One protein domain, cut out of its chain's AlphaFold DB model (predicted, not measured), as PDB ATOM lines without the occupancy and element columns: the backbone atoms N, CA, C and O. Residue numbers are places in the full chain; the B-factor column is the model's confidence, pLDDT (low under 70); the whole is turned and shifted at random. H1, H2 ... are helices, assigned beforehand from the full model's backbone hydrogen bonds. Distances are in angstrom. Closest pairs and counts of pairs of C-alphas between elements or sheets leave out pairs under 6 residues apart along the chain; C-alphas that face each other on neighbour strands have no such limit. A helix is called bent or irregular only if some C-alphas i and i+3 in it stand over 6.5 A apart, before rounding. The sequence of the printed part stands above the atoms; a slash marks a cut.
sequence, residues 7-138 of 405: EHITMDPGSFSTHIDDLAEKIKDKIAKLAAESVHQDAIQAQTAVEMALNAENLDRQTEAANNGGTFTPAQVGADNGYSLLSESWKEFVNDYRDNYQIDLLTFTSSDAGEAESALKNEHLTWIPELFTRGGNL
ATOM      1  N   GLU A   7      17.683 112.169  45.562       76.00
ATOM      2  CA  GLU A   7      18.069 111.815  44.200       76.00
ATOM      3  C   GLU A   7      16.935 112.039  43.174       76.00
ATOM      4  O   GLU A   7      17.215 112.470  42.050       76.00
ATOM      5  N   HIS A   8      15.658 111.879  43.556       74.31
ATOM      6  CA  HIS A   8      14.486 111.995  42.664       74.31
ATOM      7  C   HIS A   8      14.248 113.413  42.129       74.31
ATOM      8  O   HIS A   8      13.651 113.592  41.063       74.31
ATOM      9  N   ILE A   9      14.785 114.426  42.817       67.50
ATOM     10  CA  ILE A   9      14.766 115.827  42.371       67.50
ATOM     11  C   ILE A   9      15.634 115.999  41.117       67.50
ATOM     12  O   ILE A   9      15.287 116.726  40.184       67.50
ATOM     13  N   THR A  10      16.780 115.318  41.092       81.69
ATOM     14  CA  THR A  10      17.794 115.481  40.041       81.69
ATOM     15  C   THR A  10      17.665 114.465  38.913       81.69
ATOM     16  O   THR A  10      18.167 114.716  37.810       81.69
ATOM     17  N   MET A  11      16.962 113.363  39.181       90.31
ATOM     18  CA  MET A  11      16.763 112.256  38.261       90.31
ATOM     19  C   MET A  11      16.048 112.720  36.987       90.31
ATOM     20  O   MET A  11      15.011 113.399  37.028       90.31
ATOM     21  N   ASP A  12      16.625 112.381  35.835       93.75
ATOM     22  CA  ASP A  12      15.984 112.641  34.552       93.75
ATOM     23  C   ASP A  12      14.707 111.791  34.403       93.75
ATOM     24  O   ASP A  12      14.569 110.766  35.074       93.75
ATOM     25  N   PRO A  13      13.749 112.202  33.552       91.56
ATOM     26  CA  PRO A  13      12.478 111.491  33.417       91.56
ATOM     27  C   PRO A  13      12.626 110.018  33.014       91.56
ATOM     28  O   PRO A  13      11.844 109.195  33.470       91.56
ATOM     29  N   GLY A  14      13.635 109.664  32.209       93.38
ATOM     30  CA  GLY A  14      13.853 108.280  31.785       93.38
ATOM     31  C   GLY A  14      14.341 107.395  32.929       93.38
ATOM     32  O   GLY A  14      13.818 106.299  33.133       93.38
ATOM     33  N   SER A  15      15.304 107.890  33.710       94.38
ATOM     34  CA  SER A  15      15.784 107.197  34.911       94.38
ATOM     35  C   SER A  15      14.681 107.062  35.965       94.38
ATOM     36  O   SER A  15      14.537 105.990  36.546       94.38
ATOM     37  N   PHE A  16      13.864 108.104  36.162       93.25
ATOM     38  CA  PHE A  16      12.747 108.060  37.109       93.25
ATOM     39  C   PHE A  16      11.667 107.068  36.675       93.25
ATOM     40  O   PHE A  16      11.255 106.242  37.482       93.25
ATOM     41  N   SER A  17      11.275 107.078  35.396       94.38
ATOM     42  CA  SER A  17      10.357 106.072  34.851       94.38
ATOM     43  C   SER A  17      10.893 104.661  35.068       94.38
ATOM     44  O   SER A  17      10.177 103.823  35.590       94.38
ATOM     45  N   THR A  18      12.169 104.416  34.750       95.75
ATOM     46  CA  THR A  18      12.787 103.088  34.907       95.75
ATOM     47  C   THR A  18      12.785 102.621  36.365       95.75
ATOM     48  O   THR A  18      12.541 101.450  36.634       95.75
ATOM     49  N   HIS A  19      13.060 103.528  37.307       94.31
ATOM     50  CA  HIS A  19      13.018 103.243  38.743       94.31
ATOM     51  C   HIS A  19      11.606 102.870  39.207       94.31
ATOM     52  O   HIS A  19      11.415 101.843  39.853       94.31
ATOM     53  N   ILE A  20      10.609 103.667  38.822       94.31
ATOM     54  CA  ILE A  20       9.208 103.401  39.151       94.31
ATOM     55  C   ILE A  20       8.711 102.099  38.500       94.31
ATOM     56  O   ILE A  20       8.012 101.327  39.152       94.31
ATOM     57  N   ASP A  21       9.114 101.813  37.260       94.06
ATOM     58  CA  ASP A  21       8.784 100.566  36.564       94.06
ATOM     59  C   ASP A  21       9.390  99.347  37.288       94.06
ATOM     60  O   ASP A  21       8.708  98.342  37.473       94.06
ATOM     61  N   ASP A  22      10.640  99.439  37.759       95.56
ATOM     62  CA  ASP A  22      11.289  98.383  38.549       95.56
ATOM     63  C   ASP A  22      10.567  98.132  39.885       95.56
ATOM     64  O   ASP A  22      10.360  96.981  40.276       95.56
ATOM     65  N   LEU A  23      10.125  99.190  40.574       93.19
ATOM     66  CA  LEU A  23       9.315  99.051  41.788       93.19
ATOM     67  C   LEU A  23       7.947  98.422  41.496       93.19
ATOM     68  O   LEU A  23       7.528  97.513  42.215       93.19
ATOM     69  N   ALA A  24       7.267  98.848  40.432       93.62
ATOM     70  CA  ALA A  24       5.977  98.289  40.042       93.62
ATOM     71  C   ALA A  24       6.081  96.801  39.663       93.62
ATOM     72  O   ALA A  24       5.222  96.000  40.039       93.62
ATOM     73  N   GLU A  25       7.157  96.408  38.976       95.44
ATOM     74  CA  GLU A  25       7.460  95.008  38.671       95.44
ATOM     75  C   GLU A  25       7.715  94.188  39.943       95.44
ATOM     76  O   GLU A  25       7.166  93.095  40.080       95.44
ATOM     77  N   LYS A  26       8.451  94.727  40.924       95.25
ATOM     78  CA  LYS A  26       8.649  94.071  42.230       95.25
ATOM     79  C   LYS A  26       7.344  93.890  43.002       95.25
ATOM     80  O   LYS A  26       7.117  92.819  43.562       95.25
ATOM     81  N   ILE A  27       6.478  94.905  43.015       91.06
ATOM     82  CA  ILE A  27       5.144  94.835  43.631       91.06
ATOM     83  C   ILE A  27       4.322  93.729  42.962       91.06
ATOM     84  O   ILE A  27       3.798  92.847  43.647       91.06
ATOM     85  N   LYS A  28       4.269  93.721  41.623       91.75
ATOM     86  CA  LYS A  28       3.602  92.676  40.832       91.75
ATOM     87  C   LYS A  28       4.134  91.287  41.176       91.75
ATOM     88  O   LYS A  28       3.350  90.368  41.425       91.75
ATOM     89  N   ASP A  29       5.454  91.141  41.218       91.94
ATOM     90  CA  ASP A  29       6.114  89.880  41.527       91.94
ATOM     91  C   ASP A  29       5.761  89.373  42.925       91.94
ATOM     92  O   ASP A  29       5.465  88.187  43.104       91.94
ATOM     93  N   LYS A  30       5.759  90.275  43.910       90.81
ATOM     94  CA  LYS A  30       5.465  89.955  45.304       90.81
ATOM     95  C   LYS A  30       3.997  89.585  45.505       90.81
ATOM     96  O   LYS A  30       3.726  88.586  46.168       90.81
ATOM     97  N   ILE A  31       3.063  90.319  44.898       86.44
ATOM     98  CA  ILE A  31       1.626  89.996  44.936       86.44
ATOM     99  C   ILE A  31       1.374  88.610  44.348       86.44
ATOM    100  O   ILE A  31       0.688  87.801  44.970       86.44
ATOM    101  N   ALA A  32       1.954  88.309  43.183       82.25
ATOM    102  CA  ALA A  32       1.784  87.004  42.553       82.25
ATOM    103  C   ALA A  32       2.305  85.863  43.433       82.25
ATOM    104  O   ALA A  32       1.628  84.844  43.577       82.25
ATOM    105  N   LYS A  33       3.480  86.052  44.047       87.62
ATOM    106  CA  LYS A  33       4.069  85.086  44.978       87.62
ATOM    107  C   LYS A  33       3.153  84.853  46.184       87.62
ATOM    108  O   LYS A  33       2.800  83.711  46.462       87.62
ATOM    109  N   LEU A  34       2.731  85.919  46.869       83.44
ATOM    110  CA  LEU A  34       1.875  85.822  48.060       83.44
ATOM    111  C   LEU A  34       0.518  85.182  47.740       83.44
ATOM    112  O   LEU A  34       0.031  84.345  48.500       83.44
ATOM    113  N   ALA A  35      -0.079  85.537  46.600       80.62
ATOM    114  CA  ALA A  35      -1.323  84.934  46.139       80.62
ATOM    115  C   ALA A  35      -1.149  83.428  45.886       80.62
ATOM    116  O   ALA A  35      -1.915  82.628  46.421       80.62
ATOM    117  N   ALA A  36      -0.114  83.021  45.143       77.94
ATOM    118  CA  ALA A  36       0.168  81.612  44.875       77.94
ATOM    119  C   ALA A  36       0.456  80.810  46.158       77.94
ATOM    120  O   ALA A  36      -0.026  79.685  46.316       77.94
ATOM    121  N   GLU A  37       1.194  81.393  47.106       82.69
ATOM    122  CA  GLU A  37       1.452  80.786  48.412       82.69
ATOM    123  C   GLU A  37       0.167  80.619  49.230       82.69
ATOM    124  O   GLU A  37      -0.026  79.561  49.831       82.69
ATOM    125  N   SER A  38      -0.731  81.607  49.215       78.12
ATOM    126  CA  SER A  38      -2.042  81.510  49.870       78.12
ATOM    127  C   SER A  38      -2.864  80.355  49.297       78.12
ATOM    128  O   SER A  38      -3.315  79.498  50.056       78.12
ATOM    129  N   VAL A  39      -2.975  80.257  47.967       72.94
ATOM    130  CA  VAL A  39      -3.688  79.149  47.301       72.94
ATOM    131  C   VAL A  39      -3.066  77.796  47.650       72.94
ATOM    132  O   VAL A  39      -3.776  76.829  47.926       72.94
ATOM    133  N   HIS A  40      -1.735  77.715  47.706       75.69
ATOM    134  CA  HIS A  40      -1.049  76.491  48.111       75.69
ATOM    135  C   HIS A  40      -1.370  76.090  49.559       75.69
ATOM    136  O   HIS A  40      -1.564  74.907  49.849       75.69
ATOM    137  N   GLN A  41      -1.447  77.052  50.482       78.50
ATOM    138  CA  GLN A  41      -1.838  76.774  51.866       78.50
ATOM    139  C   GLN A  41      -3.290  76.319  51.978       78.50
ATOM    140  O   GLN A  41      -3.567  75.363  52.704       78.50
ATOM    141  N   ASP A  42      -4.188  76.956  51.239       72.81
ATOM    142  CA  ASP A  42      -5.597  76.583  51.173       72.81
ATOM    143  C   ASP A  42      -5.775  75.159  50.628       72.81
ATOM    144  O   ASP A  42      -6.540  74.365  51.183       72.81
ATOM    145  N   ALA A  43      -4.996  74.785  49.608       71.12
ATOM    146  CA  ALA A  43      -4.949  73.422  49.087       71.12
ATOM    147  C   ALA A  43      -4.486  72.404  50.143       71.12
ATOM    148  O   ALA A  43      -5.133  71.373  50.330       71.12
ATOM    149  N   ILE A  44      -3.419  72.702  50.896       76.12
ATOM    150  CA  ILE A  44      -2.946  71.834  51.992       76.12
ATOM    151  C   ILE A  44      -4.030  71.669  53.064       76.12
ATOM    152  O   ILE A  44      -4.238  70.561  53.569       76.12
ATOM    153  N   GLN A  45      -4.728  72.747  53.430       73.81
ATOM    154  CA  GLN A  45      -5.810  72.682  54.412       73.81
ATOM    155  C   GLN A  45      -6.977  71.829  53.907       73.81
ATOM    156  O   GLN A  45      -7.468  70.980  54.653       73.81
ATOM    157  N   ALA A  46      -7.370  71.988  52.641       69.75
ATOM    158  CA  ALA A  46      -8.400  71.167  52.014       69.75
ATOM    159  C   ALA A  46      -8.002  69.680  51.995       69.75
ATOM    160  O   ALA A  46      -8.788  68.826  52.409       69.75
ATOM    161  N   GLN A  47      -6.763  69.363  51.602       75.06
ATOM    162  CA  GLN A  47      -6.227  67.998  51.616       75.06
ATOM    163  C   GLN A  47      -6.214  67.409  53.037       75.06
ATOM    164  O   GLN A  47      -6.691  66.296  53.251       75.06
ATOM    165  N   THR A  48      -5.770  68.183  54.030       77.69
ATOM    166  CA  THR A  48      -5.766  67.769  55.444       77.69
ATOM    167  C   THR A  48      -7.187  67.509  55.956       77.69
ATOM    168  O   THR A  48      -7.426  66.529  56.662       77.69
ATOM    169  N   ALA A  49      -8.158  68.351  55.586       71.94
ATOM    170  CA  ALA A  49      -9.559  68.163  55.951       71.94
ATOM    171  C   ALA A  49     -10.132  66.867  55.352       71.94
ATOM    172  O   ALA A  49     -10.825  66.122  56.051       71.94
ATOM    173  N   VAL A  50      -9.790  66.552  54.096       72.38
ATOM    174  CA  VAL A  50     -10.138  65.272  53.461       72.38
ATOM    175  C   VAL A  50      -9.504  64.095  54.207       72.38
ATOM    176  O   VAL A  50     -10.199  63.124  54.506       72.38
ATOM    177  N   GLU A  51      -8.218  64.169  54.560       76.69
ATOM    178  CA  GLU A  51      -7.536  63.114  55.326       76.69
ATOM    179  C   GLU A  51      -8.182  62.881  56.699       76.69
ATOM    180  O   GLU A  51      -8.389  61.736  57.111       76.69
ATOM    181  N   MET A  52      -8.544  63.952  57.411       74.50
ATOM    182  CA  MET A  52      -9.244  63.857  58.693       74.50
ATOM    183  C   MET A  52     -10.622  63.206  58.542       74.50
ATOM    184  O   MET A  52     -10.968  62.332  59.339       74.50
ATOM    185  N   ALA A  53     -11.387  63.589  57.516       72.25
ATOM    186  CA  ALA A  53     -12.696  63.007  57.239       72.25
ATOM    187  C   ALA A  53     -12.591  61.511  56.889       72.25
ATOM    188  O   ALA A  53     -13.343  60.696  57.425       72.25
ATOM    189  N   LEU A  54     -11.601  61.129  56.076       75.19
ATOM    190  CA  LEU A  54     -11.306  59.730  55.746       75.19
ATOM    191  C   LEU A  54     -10.922  58.913  56.982       75.19
ATOM    192  O   LEU A  54     -11.374  57.780  57.146       75.19
ATOM    193  N   ASN A  55     -10.085  59.467  57.859       77.81
ATOM    194  CA  ASN A  55      -9.684  58.796  59.093       77.81
ATOM    195  C   ASN A  55     -10.870  58.599  60.046       77.81
ATOM    196  O   ASN A  55     -10.984  57.531  60.649       77.81
ATOM    197  N   ALA A  56     -11.766  59.584  60.147       76.88
ATOM    198  CA  ALA A  56     -12.994  59.473  60.931       76.88
ATOM    199  C   ALA A  56     -13.924  58.380  60.377       76.88
ATOM    200  O   ALA A  56     -14.337  57.492  61.121       76.88
ATOM    201  N   GLU A  57     -14.171  58.369  59.065       78.88
ATOM    202  CA  GLU A  57     -15.003  57.342  58.427       78.88
ATOM    203  C   GLU A  57     -14.401  55.934  58.585       78.88
ATOM    204  O   GLU A  57     -15.104  54.960  58.872       78.88
ATOM    205  N   ASN A  58     -13.081  55.808  58.434       79.44
ATOM    206  CA  ASN A  58     -12.380  54.545  58.640       79.44
ATOM    207  C   ASN A  58     -12.492  54.049  60.088       79.44
ATOM    208  O   ASN A  58     -12.646  52.843  60.296       79.44
ATOM    209  N   LEU A  59     -12.454  54.947  61.076       81.75
ATOM    210  CA  LEU A  59     -12.634  54.605  62.488       81.75
ATOM    211  C   LEU A  59     -14.058  54.098  62.774       81.75
ATOM    212  O   LEU A  59     -14.225  53.100  63.487       81.75
ATOM    213  N   ASP A  60     -15.069  54.729  62.180       81.88
ATOM    214  CA  ASP A  60     -16.464  54.294  62.293       81.88
ATOM    215  C   ASP A  60     -16.647  52.893  61.692       81.88
ATOM    216  O   ASP A  60     -17.128  51.978  62.368       81.88
ATOM    217  N   ARG A  61     -16.142  52.666  60.472       80.81
ATOM    218  CA  ARG A  61     -16.170  51.343  59.820       80.81
ATOM    219  C   ARG A  61     -15.396  50.282  60.605       80.81
ATOM    220  O   ARG A  61     -15.821  49.127  60.668       80.81
ATOM    221  N   GLN A  62     -14.262  50.642  61.207       82.25
ATOM    222  CA  GLN A  62     -13.490  49.736  62.062       82.25
ATOM    223  C   GLN A  62     -14.290  49.329  63.304       82.25
ATOM    224  O   GLN A  62     -14.290  48.154  63.681       82.25
ATOM    225  N   THR A  63     -14.998  50.280  63.912       84.44
ATOM    226  CA  THR A  63     -15.856  50.051  65.079       84.44
ATOM    227  C   THR A  63     -17.039  49.146  64.728       84.44
ATOM    228  O   THR A  63     -17.323  48.186  65.447       84.44
ATOM    229  N   GLU A  64     -17.692  49.379  63.587       84.88
ATOM    230  CA  GLU A  64     -18.759  48.509  63.080       84.88
ATOM    231  C   GLU A  64     -18.264  47.088  62.789       84.88
ATOM    232  O   GLU A  64     -18.916  46.113  63.174       84.88
ATOM    233  N   ALA A  65     -17.099  46.945  62.152       82.88
ATOM    234  CA  ALA A  65     -16.504  45.641  61.876       82.88
ATOM    235  C   ALA A  65     -16.186  44.882  63.174       82.88
ATOM    236  O   ALA A  65     -16.508  43.697  63.280       82.88
ATOM    237  N   ALA A  66     -15.626  45.563  64.180       83.25
ATOM    238  CA  ALA A  66     -15.338  44.978  65.488       83.25
ATOM    239  C   ALA A  66     -16.614  44.499  66.201       83.25
ATOM    240  O   ALA A  66     -16.642  43.383  66.726       83.25
ATOM    241  N   ASN A  67     -17.687  45.295  66.164       86.81
ATOM    242  CA  ASN A  67     -18.973  44.943  66.772       86.81
ATOM    243  C   ASN A  67     -19.656  43.753  66.078       86.81
ATOM    244  O   ASN A  67     -20.351  42.974  66.729       86.81
ATOM    245  N   ASN A  68     -19.429  43.587  64.774       89.88
ATOM    246  CA  ASN A  68     -20.039  42.530  63.965       89.88
ATOM    247  C   ASN A  68     -19.142  41.290  63.771       89.88
ATOM    248  O   ASN A  68     -19.527  40.365  63.058       89.88
ATOM    249  N   GLY A  69     -17.948  41.249  64.379       88.25
ATOM    250  CA  GLY A  69     -16.987  40.147  64.221       88.25
ATOM    251  C   GLY A  69     -16.361  40.040  62.820       88.25
ATOM    252  O   GLY A  69     -15.887  38.971  62.437       88.25
ATOM    253  N   GLY A  70     -16.389  41.125  62.042       85.25
ATOM    254  CA  GLY A  70     -15.832  41.211  60.693       85.25
ATOM    255  C   GLY A  70     -14.351  41.605  60.668       85.25
ATOM    256  O   GLY A  70     -13.794  42.103  61.644       85.25
ATOM    257  N   THR A  71     -13.697  41.399  59.524       80.88
ATOM    258  CA  THR A  71     -12.336  41.892  59.263       80.88
ATOM    259  C   THR A  71     -12.400  43.307  58.688       80.88
ATOM    260  O   THR A  71     -13.088  43.549  57.700       80.88
ATOM    261  N   PHE A  72     -11.682  44.249  59.305       78.75
ATOM    262  CA  PHE A  72     -11.592  45.626  58.820       78.75
ATOM    263  C   PHE A  72     -10.613  45.732  57.645       78.75
ATOM    264  O   PHE A  72      -9.495  45.223  57.717       78.75
ATOM    265  N   THR A  73     -11.026  46.428  56.586       74.94
ATOM    266  CA  THR A  73     -10.146  46.867  55.497       74.94
ATOM    267  C   THR A  73     -10.290  48.385  55.380       74.94
ATOM    268  O   THR A  73     -11.420  48.839  55.176       74.94
ATOM    269  N   PRO A  74      -9.209  49.172  55.525       68.50
ATOM    270  CA  PRO A  74      -9.275  50.620  55.363       68.50
ATOM    271  C   PRO A  74      -9.811  50.988  53.981       68.50
ATOM    272  O   PRO A  74      -9.433  50.372  52.981       68.50
ATOM    273  N   ALA A  75     -10.667  52.003  53.914       61.88
ATOM    274  CA  ALA A  75     -11.056  52.590  52.645       61.88
ATOM    275  C   ALA A  75      -9.822  53.230  51.997       61.88
ATOM    276  O   ALA A  75      -9.217  54.138  52.565       61.88
ATOM    277  N   GLN A  76      -9.449  52.758  50.806       54.66
ATOM    278  CA  GLN A  76      -8.595  53.514  49.896       54.66
ATOM    279  C   GLN A  76      -9.514  54.308  48.985       54.66
ATOM    280  O   GLN A  76     -10.370  53.734  48.312       54.66
ATOM    281  N   VAL A  77      -9.363  55.622  48.985       51.75
ATOM    282  CA  VAL A  77     -10.238  56.501  48.225       51.75
ATOM    283  C   VAL A  77      -9.380  57.274  47.233       51.75
ATOM    284  O   VAL A  77      -8.444  57.959  47.632       51.75
ATOM    285  N   GLY A  78      -9.664  57.121  45.936       53.41
ATOM    286  CA  GLY A  78      -9.111  58.011  44.908       53.41
ATOM    287  C   GLY A  78      -9.615  59.441  45.129       53.41
ATOM    288  O   GLY A  78     -10.729  59.600  45.629       53.41
ATOM    289  N   ALA A  79      -8.807  60.447  44.780       49.72
ATOM    290  CA  ALA A  79      -9.039  61.872  45.067       49.72
ATOM    291  C   ALA A  79     -10.502  62.333  44.855       49.72
ATOM    292  O   ALA A  79     -11.053  63.033  45.704       49.72
ATOM    293  N   ASP A  80     -11.171  61.816  43.818       50.75
ATOM    294  CA  ASP A  80     -12.565  62.119  43.468       50.75
ATOM    295  C   ASP A  80     -13.605  61.815  44.565       50.75
ATOM    296  O   ASP A  80     -14.605  62.527  44.652       50.75
ATOM    297  N   ASN A  81     -13.410  60.803  45.434       54.31
ATOM    298  CA  ASN A  81     -14.370  60.565  46.530       54.31
ATOM    299  C   ASN A  81     -13.999  61.254  47.852       54.31
ATOM    300  O   ASN A  81     -14.864  61.354  48.722       54.31
ATOM    301  N   GLY A  82     -12.783  61.792  47.993       56.00
ATOM    302  CA  GLY A  82     -12.398  62.603  49.156       56.00
ATOM    303  C   GLY A  82     -13.224  63.888  49.263       56.00
ATOM    304  O   GLY A  82     -13.675  64.260  50.344       56.00
ATOM    305  N   TYR A  83     -13.545  64.487  48.115       60.72
ATOM    306  CA  TYR A  83     -14.422  65.653  48.011       60.72
ATOM    307  C   TYR A  83     -15.818  65.424  48.623       60.72
ATOM    308  O   TYR A  83     -16.386  66.308  49.264       60.72
ATOM    309  N   SER A  84     -16.387  64.222  48.471       65.62
ATOM    310  CA  SER A  84     -17.732  63.908  48.981       65.62
ATOM    311  C   SER A  84     -17.824  63.914  50.513       65.62
ATOM    312  O   SER A  84     -18.906  64.164  51.054       65.62
ATOM    313  N   LEU A  85     -16.685  63.703  51.183       58.16
ATOM    314  CA  LEU A  85     -16.537  63.628  52.637       58.16
ATOM    315  C   LEU A  85     -16.349  65.000  53.300       58.16
ATOM    316  O   LEU A  85     -16.412  65.103  54.524       58.16
ATOM    317  N   LEU A  86     -16.133  66.053  52.507       60.94
ATOM    318  CA  LEU A  86     -16.042  67.424  53.001       60.94
ATOM    319  C   LEU A  86     -17.404  67.928  53.509       60.94
ATOM    320  O   LEU A  86     -18.466  67.533  53.015       60.94
ATOM    321  N   SER A  87     -17.378  68.853  54.471       71.56
ATOM    322  CA  SER A  87     -18.568  69.629  54.833       71.56
ATOM    323  C   SER A  87     -19.004  70.521  53.666       71.56
ATOM    324  O   SER A  87     -18.195  70.867  52.806       71.56
ATOM    325  N   GLU A  88     -20.267  70.953  53.648       72.81
ATOM    326  CA  GLU A  88     -20.766  71.812  52.560       72.81
ATOM    327  C   GLU A  88     -20.013  73.146  52.439       72.81
ATOM    328  O   GLU A  88     -19.747  73.587  51.330       72.81
ATOM    329  N   SER A  89     -19.548  73.728  53.549       60.22
ATOM    330  CA  SER A  89     -18.719  74.943  53.526       60.22
ATOM    331  C   SER A  89     -17.369  74.746  52.822       60.22
ATOM    332  O   SER A  89     -16.900  75.632  52.116       60.22
ATOM    333  N   TRP A  90     -16.736  73.581  52.995       60.97
ATOM    334  CA  TRP A  90     -15.466  73.256  52.339       60.97
ATOM    335  C   TRP A  90     -15.663  72.886  50.869       60.97
ATOM    336  O   TRP A  90     -14.816  73.193  50.037       60.97
ATOM    337  N   LYS A  91     -16.794  72.260  50.533       66.94
ATOM    338  CA  LYS A  91     -17.190  72.002  49.145       66.94
ATOM    339  C   LYS A  91     -17.428  73.296  48.378       66.94
ATOM    340  O   LYS A  91     -16.946  73.429  47.260       66.94
ATOM    341  N   GLU A  92     -18.140  74.245  48.979       71.94
ATOM    342  CA  GLU A  92     -18.374  75.570  48.401       71.94
ATOM    343  C   GLU A  92     -17.053  76.306  48.157       71.94
ATOM    344  O   GLU A  92     -16.820  76.767  47.048       71.94
ATOM    345  N   PHE A  93     -16.141  76.288  49.132       63.12
ATOM    346  CA  PHE A  93     -14.792  76.838  48.990       63.12
ATOM    347  C   PHE A  93     -13.992  76.207  47.834       63.12
ATOM    348  O   PHE A  93     -13.450  76.912  46.986       63.12
ATOM    349  N   VAL A  94     -13.943  74.872  47.763       60.03
ATOM    350  CA  VAL A  94     -13.221  74.149  46.701       60.03
ATOM    351  C   VAL A  94     -13.857  74.373  45.325       60.03
ATOM    352  O   VAL A  94     -13.143  74.508  44.333       60.03
ATOM    353  N   ASN A  95     -15.189  74.436  45.247       70.75
ATOM    354  CA  ASN A  95     -15.896  74.745  44.007       70.75
ATOM    355  C   ASN A  95     -15.654  76.179  43.547       70.75
ATOM    356  O   ASN A  95     -15.449  76.375  42.360       70.75
ATOM    357  N   ASP A  96     -15.651  77.157  44.453       69.62
ATOM    358  CA  ASP A  96     -15.385  78.556  44.110       69.62
ATOM    359  C   ASP A  96     -13.992  78.703  43.481       69.62
ATOM    360  O   ASP A  96     -13.843  79.308  42.421       69.62
ATOM    361  N   TYR A  97     -12.989  78.022  44.048       58.97
ATOM    362  CA  TYR A  97     -11.645  77.982  43.474       58.97
ATOM    363  C   TYR A  97     -11.584  77.304  42.101       58.97
ATOM    364  O   TYR A  97     -10.965  77.821  41.166       58.97
ATOM    365  N   ARG A  98     -12.258  76.162  41.950       66.00
ATOM    366  CA  ARG A  98     -12.302  75.438  40.678       66.00
ATOM    367  C   ARG A  98     -13.057  76.210  39.600       66.00
ATOM    368  O   ARG A  98     -12.635  76.217  38.450       66.00
ATOM    369  N   ASP A  99     -14.164  76.846  39.949       71.38
ATOM    370  CA  ASP A  99     -15.068  77.450  38.979       71.38
ATOM    371  C   ASP A  99     -14.609  78.874  38.600       71.38
ATOM    372  O   ASP A  99     -14.708  79.242  37.428       71.38
ATOM    373  N   ASN A 100     -14.029  79.639  39.538       59.97
ATOM    374  CA  ASN A 100     -13.518  80.992  39.271       59.97
ATOM    375  C   ASN A 100     -12.075  81.005  38.753       59.97
ATOM    376  O   ASN A 100     -11.752  81.828  37.897       59.97
ATOM    377  N   TYR A 101     -11.215  80.103  39.241       57.47
ATOM    378  CA  TYR A 101      -9.777  80.118  38.931       57.47
ATOM    379  C   TYR A 101      -9.301  78.893  38.143       57.47
ATOM    380  O   TYR A 101      -8.136  78.838  37.765       57.47
ATOM    381  N   GLN A 102     -10.175  77.919  37.861       66.50
ATOM    382  CA  GLN A 102      -9.816  76.656  37.192       66.50
ATOM    383  C   GLN A 102      -8.754  75.837  37.946       66.50
ATOM    384  O   GLN A 102      -8.049  75.025  37.349       66.50
ATOM    385  N   ILE A 103      -8.670  76.013  39.270       65.88
ATOM    386  CA  ILE A 103      -7.716  75.321  40.142       65.88
ATOM    387  C   ILE A 103      -8.431  74.197  40.897       65.88
ATOM    388  O   ILE A 103      -9.373  74.442  41.647       65.88
ATOM    389  N   ASP A 104      -7.962  72.960  40.747       73.50
ATOM    390  CA  ASP A 104      -8.403  71.849  41.594       73.50
ATOM    391  C   ASP A 104      -7.537  71.758  42.859       73.50
ATOM    392  O   ASP A 104      -6.455  71.172  42.859       73.50
ATOM    393  N   LEU A 105      -8.030  72.328  43.965       66.19
ATOM    394  CA  LEU A 105      -7.325  72.359  45.254       66.19
ATOM    395  C   LEU A 105      -6.939  70.968  45.788       66.19
ATOM    396  O   LEU A 105      -5.975  70.843  46.544       66.19
ATOM    397  N   LEU A 106      -7.670  69.910  45.421       68.06
ATOM    398  CA  LEU A 106      -7.400  68.563  45.931       68.06
ATOM    399  C   LEU A 106      -6.226  67.882  45.229       68.06
ATOM    400  O   LEU A 106      -5.622  66.972  45.797       68.06
ATOM    401  N   THR A 107      -5.899  68.324  44.017       71.44
ATOM    402  CA  THR A 107      -4.750  67.839  43.248       71.44
ATOM    403  C   THR A 107      -3.612  68.855  43.194       71.44
ATOM    404  O   THR A 107      -2.522  68.498  42.756       71.44
ATOM    405  N   PHE A 108      -3.831  70.069  43.708       66.94
ATOM    406  CA  PHE A 108      -2.857  71.153  43.725       66.94
ATOM    407  C   PHE A 108      -1.604  70.802  44.539       66.94
ATOM    408  O   PHE A 108      -1.651  70.479  45.731       66.94
ATOM    409  N   THR A 109      -0.458  70.891  43.878       71.81
ATOM    410  CA  THR A 109       0.874  70.612  44.410       71.81
ATOM    411  C   THR A 109       1.711  71.888  44.509       71.81
ATOM    412  O   THR A 109       1.310  72.971  44.089       71.81
ATOM    413  N   SER A 110       2.925  71.779  45.052       67.50
ATOM    414  CA  SER A 110       3.884  72.891  45.040       67.50
ATOM    415  C   SER A 110       4.396  73.238  43.635       67.50
ATOM    416  O   SER A 110       4.832  74.364  43.420       67.50
ATOM    417  N   SER A 111       4.343  72.300  42.677       73.31
ATOM    418  CA  SER A 111       4.674  72.578  41.271       73.31
ATOM    419  C   SER A 111       3.624  73.493  40.639       73.31
ATOM    420  O   SER A 111       3.974  74.442  39.944       73.31
ATOM    421  N   ASP A 112       2.351  73.253  40.958       72.12
ATOM    422  CA  ASP A 112       1.219  74.029  40.441       72.12
ATOM    423  C   ASP A 112       1.200  75.453  41.016       72.12
ATOM    424  O   ASP A 112       0.763  76.385  40.346       72.12
ATOM    425  N   ALA A 113       1.757  75.660  42.216       68.38
ATOM    426  CA  ALA A 113       1.945  76.993  42.790       68.38
ATOM    427  C   ALA A 113       2.899  77.868  41.958       68.38
ATOM    428  O   ALA A 113       2.622  79.045  41.754       68.38
ATOM    429  N   GLY A 114       3.990  77.302  41.426       72.38
ATOM    430  CA  GLY A 114       4.912  78.038  40.552       72.38
ATOM    431  C   GLY A 114       4.308  78.368  39.181       72.38
ATOM    432  O   GLY A 114       4.566  79.437  38.620       72.38
ATOM    433  N   GLU A 115       3.471  77.474  38.648       74.56
ATOM    434  CA  GLU A 115       2.704  77.723  37.422       74.56
ATOM    435  C   GLU A 115       1.627  78.793  37.645       74.56
ATOM    436  O   GLU A 115       1.514  79.716  36.839       74.56
ATOM    437  N   ALA A 116       0.909  78.735  38.771       68.81
ATOM    438  CA  ALA A 116      -0.079  79.735  39.164       68.81
ATOM    439  C   ALA A 116       0.557  81.115  39.392       68.81
ATOM    440  O   ALA A 116       0.041  82.109  38.888       68.81
ATOM    441  N   GLU A 117       1.704  81.187  40.077       77.38
ATOM    442  CA  GLU A 117       2.478  82.427  40.219       77.38
ATOM    443  C   GLU A 117       2.818  83.007  38.837       77.38
ATOM    444  O   GLU A 117       2.573  84.183  38.567       77.38
ATOM    445  N   SER A 118       3.341  82.172  37.936       76.12
ATOM    446  CA  SER A 118       3.714  82.593  36.583       76.12
ATOM    447  C   SER A 118       2.505  83.073  35.770       76.12
ATOM    448  O   SER A 118       2.607  84.077  35.065       76.12
ATOM    449  N   ALA A 119       1.361  82.392  35.868       71.38
ATOM    450  CA  ALA A 119       0.122  82.787  35.200       71.38
ATOM    451  C   ALA A 119      -0.413  84.119  35.753       71.38
ATOM    452  O   ALA A 119      -0.727  85.028  34.986       71.38
ATOM    453  N   LEU A 120      -0.422  84.294  37.079       70.94
ATOM    454  CA  LEU A 120      -0.830  85.546  37.720       70.94
ATOM    455  C   LEU A 120       0.024  86.729  37.246       70.94
ATOM    456  O   LEU A 120      -0.526  87.757  36.846       70.94
ATOM    457  N   LYS A 121       1.354  86.568  37.216       78.75
ATOM    458  CA  LYS A 121       2.285  87.610  36.746       78.75
ATOM    459  C   LYS A 121       2.043  88.009  35.296       78.75
ATOM    460  O   LYS A 121       2.046  89.197  34.981       78.75
ATOM    461  N   ASN A 122       1.885  87.018  34.422       78.88
ATOM    462  CA  ASN A 122       1.897  87.233  32.977       78.88
ATOM    463  C   ASN A 122       0.519  87.557  32.391       78.88
ATOM    464  O   ASN A 122       0.460  88.142  31.314       78.88
ATOM    465  N   GLU A 123      -0.570  87.187  33.071       74.94
ATOM    466  CA  GLU A 123      -1.926  87.294  32.517       74.94
ATOM    467  C   GLU A 123      -2.859  88.184  33.345       74.94
ATOM    468  O   GLU A 123      -3.720  88.855  32.776       74.94
ATOM    469  N   HIS A 124      -2.697  88.228  34.673       70.94
ATOM    470  CA  HIS A 124      -3.690  88.849  35.562       70.94
ATOM    471  C   HIS A 124      -3.217  90.120  36.266       70.94
ATOM    472  O   HIS A 124      -4.050  90.927  36.678       70.94
ATOM    473  N   LEU A 125      -1.907  90.317  36.401       81.00
ATOM    474  CA  LEU A 125      -1.318  91.448  37.123       81.00
ATOM    475  C   LEU A 125      -0.521  92.396  36.217       81.00
ATOM    476  O   LEU A 125       0.197  93.271  36.701       81.00
ATOM    477  N   THR A 126      -0.668  92.270  34.896       86.94
ATOM    478  CA  THR A 126       0.011  93.133  33.913       86.94
ATOM    479  C   THR A 126      -0.401  94.603  34.016       86.94
ATOM    480  O   THR A 126       0.335  95.467  33.555       86.94
ATOM    481  N   TRP A 127      -1.544  94.894  34.640       89.00
ATOM    482  CA  TRP A 127      -2.043  96.252  34.861       89.00
ATOM    483  C   TRP A 127      -1.326  96.988  36.007       89.00
ATOM    484  O   TRP A 127      -1.438  98.207  36.088       89.00
ATOM    485  N   ILE A 128      -0.586  96.302  36.894       89.25
ATOM    486  CA  ILE A 128       0.102  96.961  38.023       89.25
ATOM    487  C   ILE A 128       1.127  97.998  37.524       89.25
ATOM    488  O   ILE A 128       1.012  99.157  37.922       89.25
ATOM    489  N   PRO A 129       2.064  97.661  36.612       93.56
ATOM    490  CA  PRO A 129       2.937  98.660  35.985       93.56
ATOM    491  C   PRO A 129       2.182  99.797  35.278       93.56
ATOM    492  O   PRO A 129       2.617 100.952  35.293       93.56
ATOM    493  N   GLU A 130       1.017  99.507  34.694       92.44
ATOM    494  CA  GLU A 130       0.212 100.516  33.995       92.44
ATOM    495  C   GLU A 130      -0.301 101.611  34.948       92.44
ATOM    496  O   GLU A 130      -0.359 102.777  34.554       92.44
ATOM    497  N   LEU A 131      -0.581 101.286  36.219       90.94
ATOM    498  CA  LEU A 131      -0.974 102.284  37.225       90.94
ATOM    499  C   LEU A 131       0.119 103.320  37.493       90.94
ATOM    500  O   LEU A 131      -0.163 104.492  37.752       90.94
ATOM    501  N   PHE A 132       1.378 102.903  37.421       94.31
ATOM    502  CA  PHE A 132       2.525 103.760  37.693       94.31
ATOM    503  C   PHE A 132       3.007 104.535  36.466       94.31
ATOM    504  O   PHE A 132       3.717 105.529  36.612       94.31
ATOM    505  N   THR A 133       2.569 104.152  35.263       94.44
ATOM    506  CA  THR A 133       3.008 104.765  33.999       94.44
ATOM    507  C   THR A 133       2.812 106.282  33.994       94.44
ATOM    508  O   THR A 133       3.676 107.026  33.530       94.44
ATOM    509  N   ARG A 134       1.690 106.785  34.527       94.19
ATOM    510  CA  ARG A 134       1.448 108.234  34.602       94.19
ATOM    511  C   ARG A 134       2.475 108.932  35.503       94.19
ATOM    512  O   ARG A 134       3.032 109.950  35.096       94.19
ATOM    513  N   GLY A 135       2.743 108.383  36.685       90.56
ATOM    514  CA  GLY A 135       3.741 108.892  37.624       90.56
ATOM    515  C   GLY A 135       5.169 108.812  37.082       90.56
ATOM    516  O   GLY A 135       5.903 109.796  37.151       90.56
ATOM    517  N   GLY A 136       5.545 107.693  36.457       91.19
ATOM    518  CA  GLY A 136       6.867 107.502  35.848       91.19
ATOM    519  C   GLY A 136       7.180 108.507  34.732       91.19
ATOM    520  O   GLY A 136       8.325 108.920  34.568       91.19
ATOM    521  N   ASN A 137       6.152 108.991  34.026       94.88
ATOM    522  CA  ASN A 137       6.282 109.975  32.945       94.88
ATOM    523  C   ASN A 137       6.291 111.446  33.409       94.88
ATOM    524  O   ASN A 137       6.263 112.353  32.571       94.88
ATOM    525  N   LEU A 138       6.319 111.720  34.717       93.12
ATOM    526  CA  LEU A 138       6.360 113.096  35.213       93.12
ATOM    527  C   LEU A 138       7.637 113.822  34.741       93.12
ATOM    528  O   LEU A 138       8.733 113.266  34.867       93.12
TER     529      LEU A 138
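What this domain is: This is residues 7 to 138 of the 405 residues of an uncharacterized protein of Stackebrandtia endophytica (UniProt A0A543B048). One very long helix, H2, makes the length of a rod, and the rest of the printed part folds back along it as a broken line of shorter helices, H3, H4, H5 and H6, that ends near where H2 begins. The tiny helix H1 makes a small hook before H2, while H5 and H6 pack on H2 and H4 sits more loosely over it. The printed part has 132 residues with six named helices, in the order H1 to H6, and no named strand; its class is all helix. It is extended, with a radius of gyration of the C-alphas of 23.7 A, and spans 86 by 25 by 20 A.

Where its parts are: H2, residues 13 to 67, is the longest helix at 80.8 A; it runs from C-alpha 13 at (12.478, 111.491, 33.417) to C-alpha 67 at (-18.973, 44.943, 66.772). Before it comes H1, residues 7 to 10. After it come H3, residues 79 to 85; H4, residues 88 to 101, 19.4 A long; and H5, residues 110 to 124, 20.0 A long. H6, residues 127 to 136, is 14.4 A long and ends with C-alpha 136 at (6.867, 107.502, 35.848). H6 is irregular, but only just: C-alphas 131 and 134 are 6.9 A apart.

How they stand to each other: H2 is the hub, touching H3, H5 and H6. With residues 13 to 28 alone it touches H6, opposite ways at a shallow tilt of 24 degrees; the closest C-alphas, of Ser 17 and Gly 136, are 3.9 A apart. With residues 28 to 40 alone it touches H5, opposite ways at a steep tilt of 40 degrees; the closest C-alphas are those of Ala 32 and Glu 117, 5.2 A. With residues 50 to 54 alone it touches H3, the same way at 69 degrees, a steep tilt only just short of about perpendicular; the closest C-alphas are those of Val 50 and Gly 82, 5.5 A. H4 is close to H2 but not clearly touching, with Ala 46 and Trp 90 closest at 7.4 A between C-alphas. H1 is likewise close to H2, through the C-alphas of His 8 and Phe 16, 7.0 A. H4 and H5 are apart, and H5 and H6 meet only through their link. The helix packing is mostly crossed, helices at more than a shallow tilt, but only just: of 3 touching pairs, 1 is shallow. Every O i to N i+4 pair is within hydrogen-bond range in H2 and H4, against 10 of 11 in H5, 3 of 6 in H6 and 0 of 3 in H3, where 3 of 4 O i to N i+3 pairs are; H1 is too short for an i+4 pair.

The domain as a whole: The two C-alphas farthest apart, of Thr 10 and Gly 69, are 86.4 A apart. The printed part has no cut. The link from H2 to H3, 11 residues, is long. The mean pLDDT of the printed part is 77.5; 33 residues are under 70, among them residues 74 to 86.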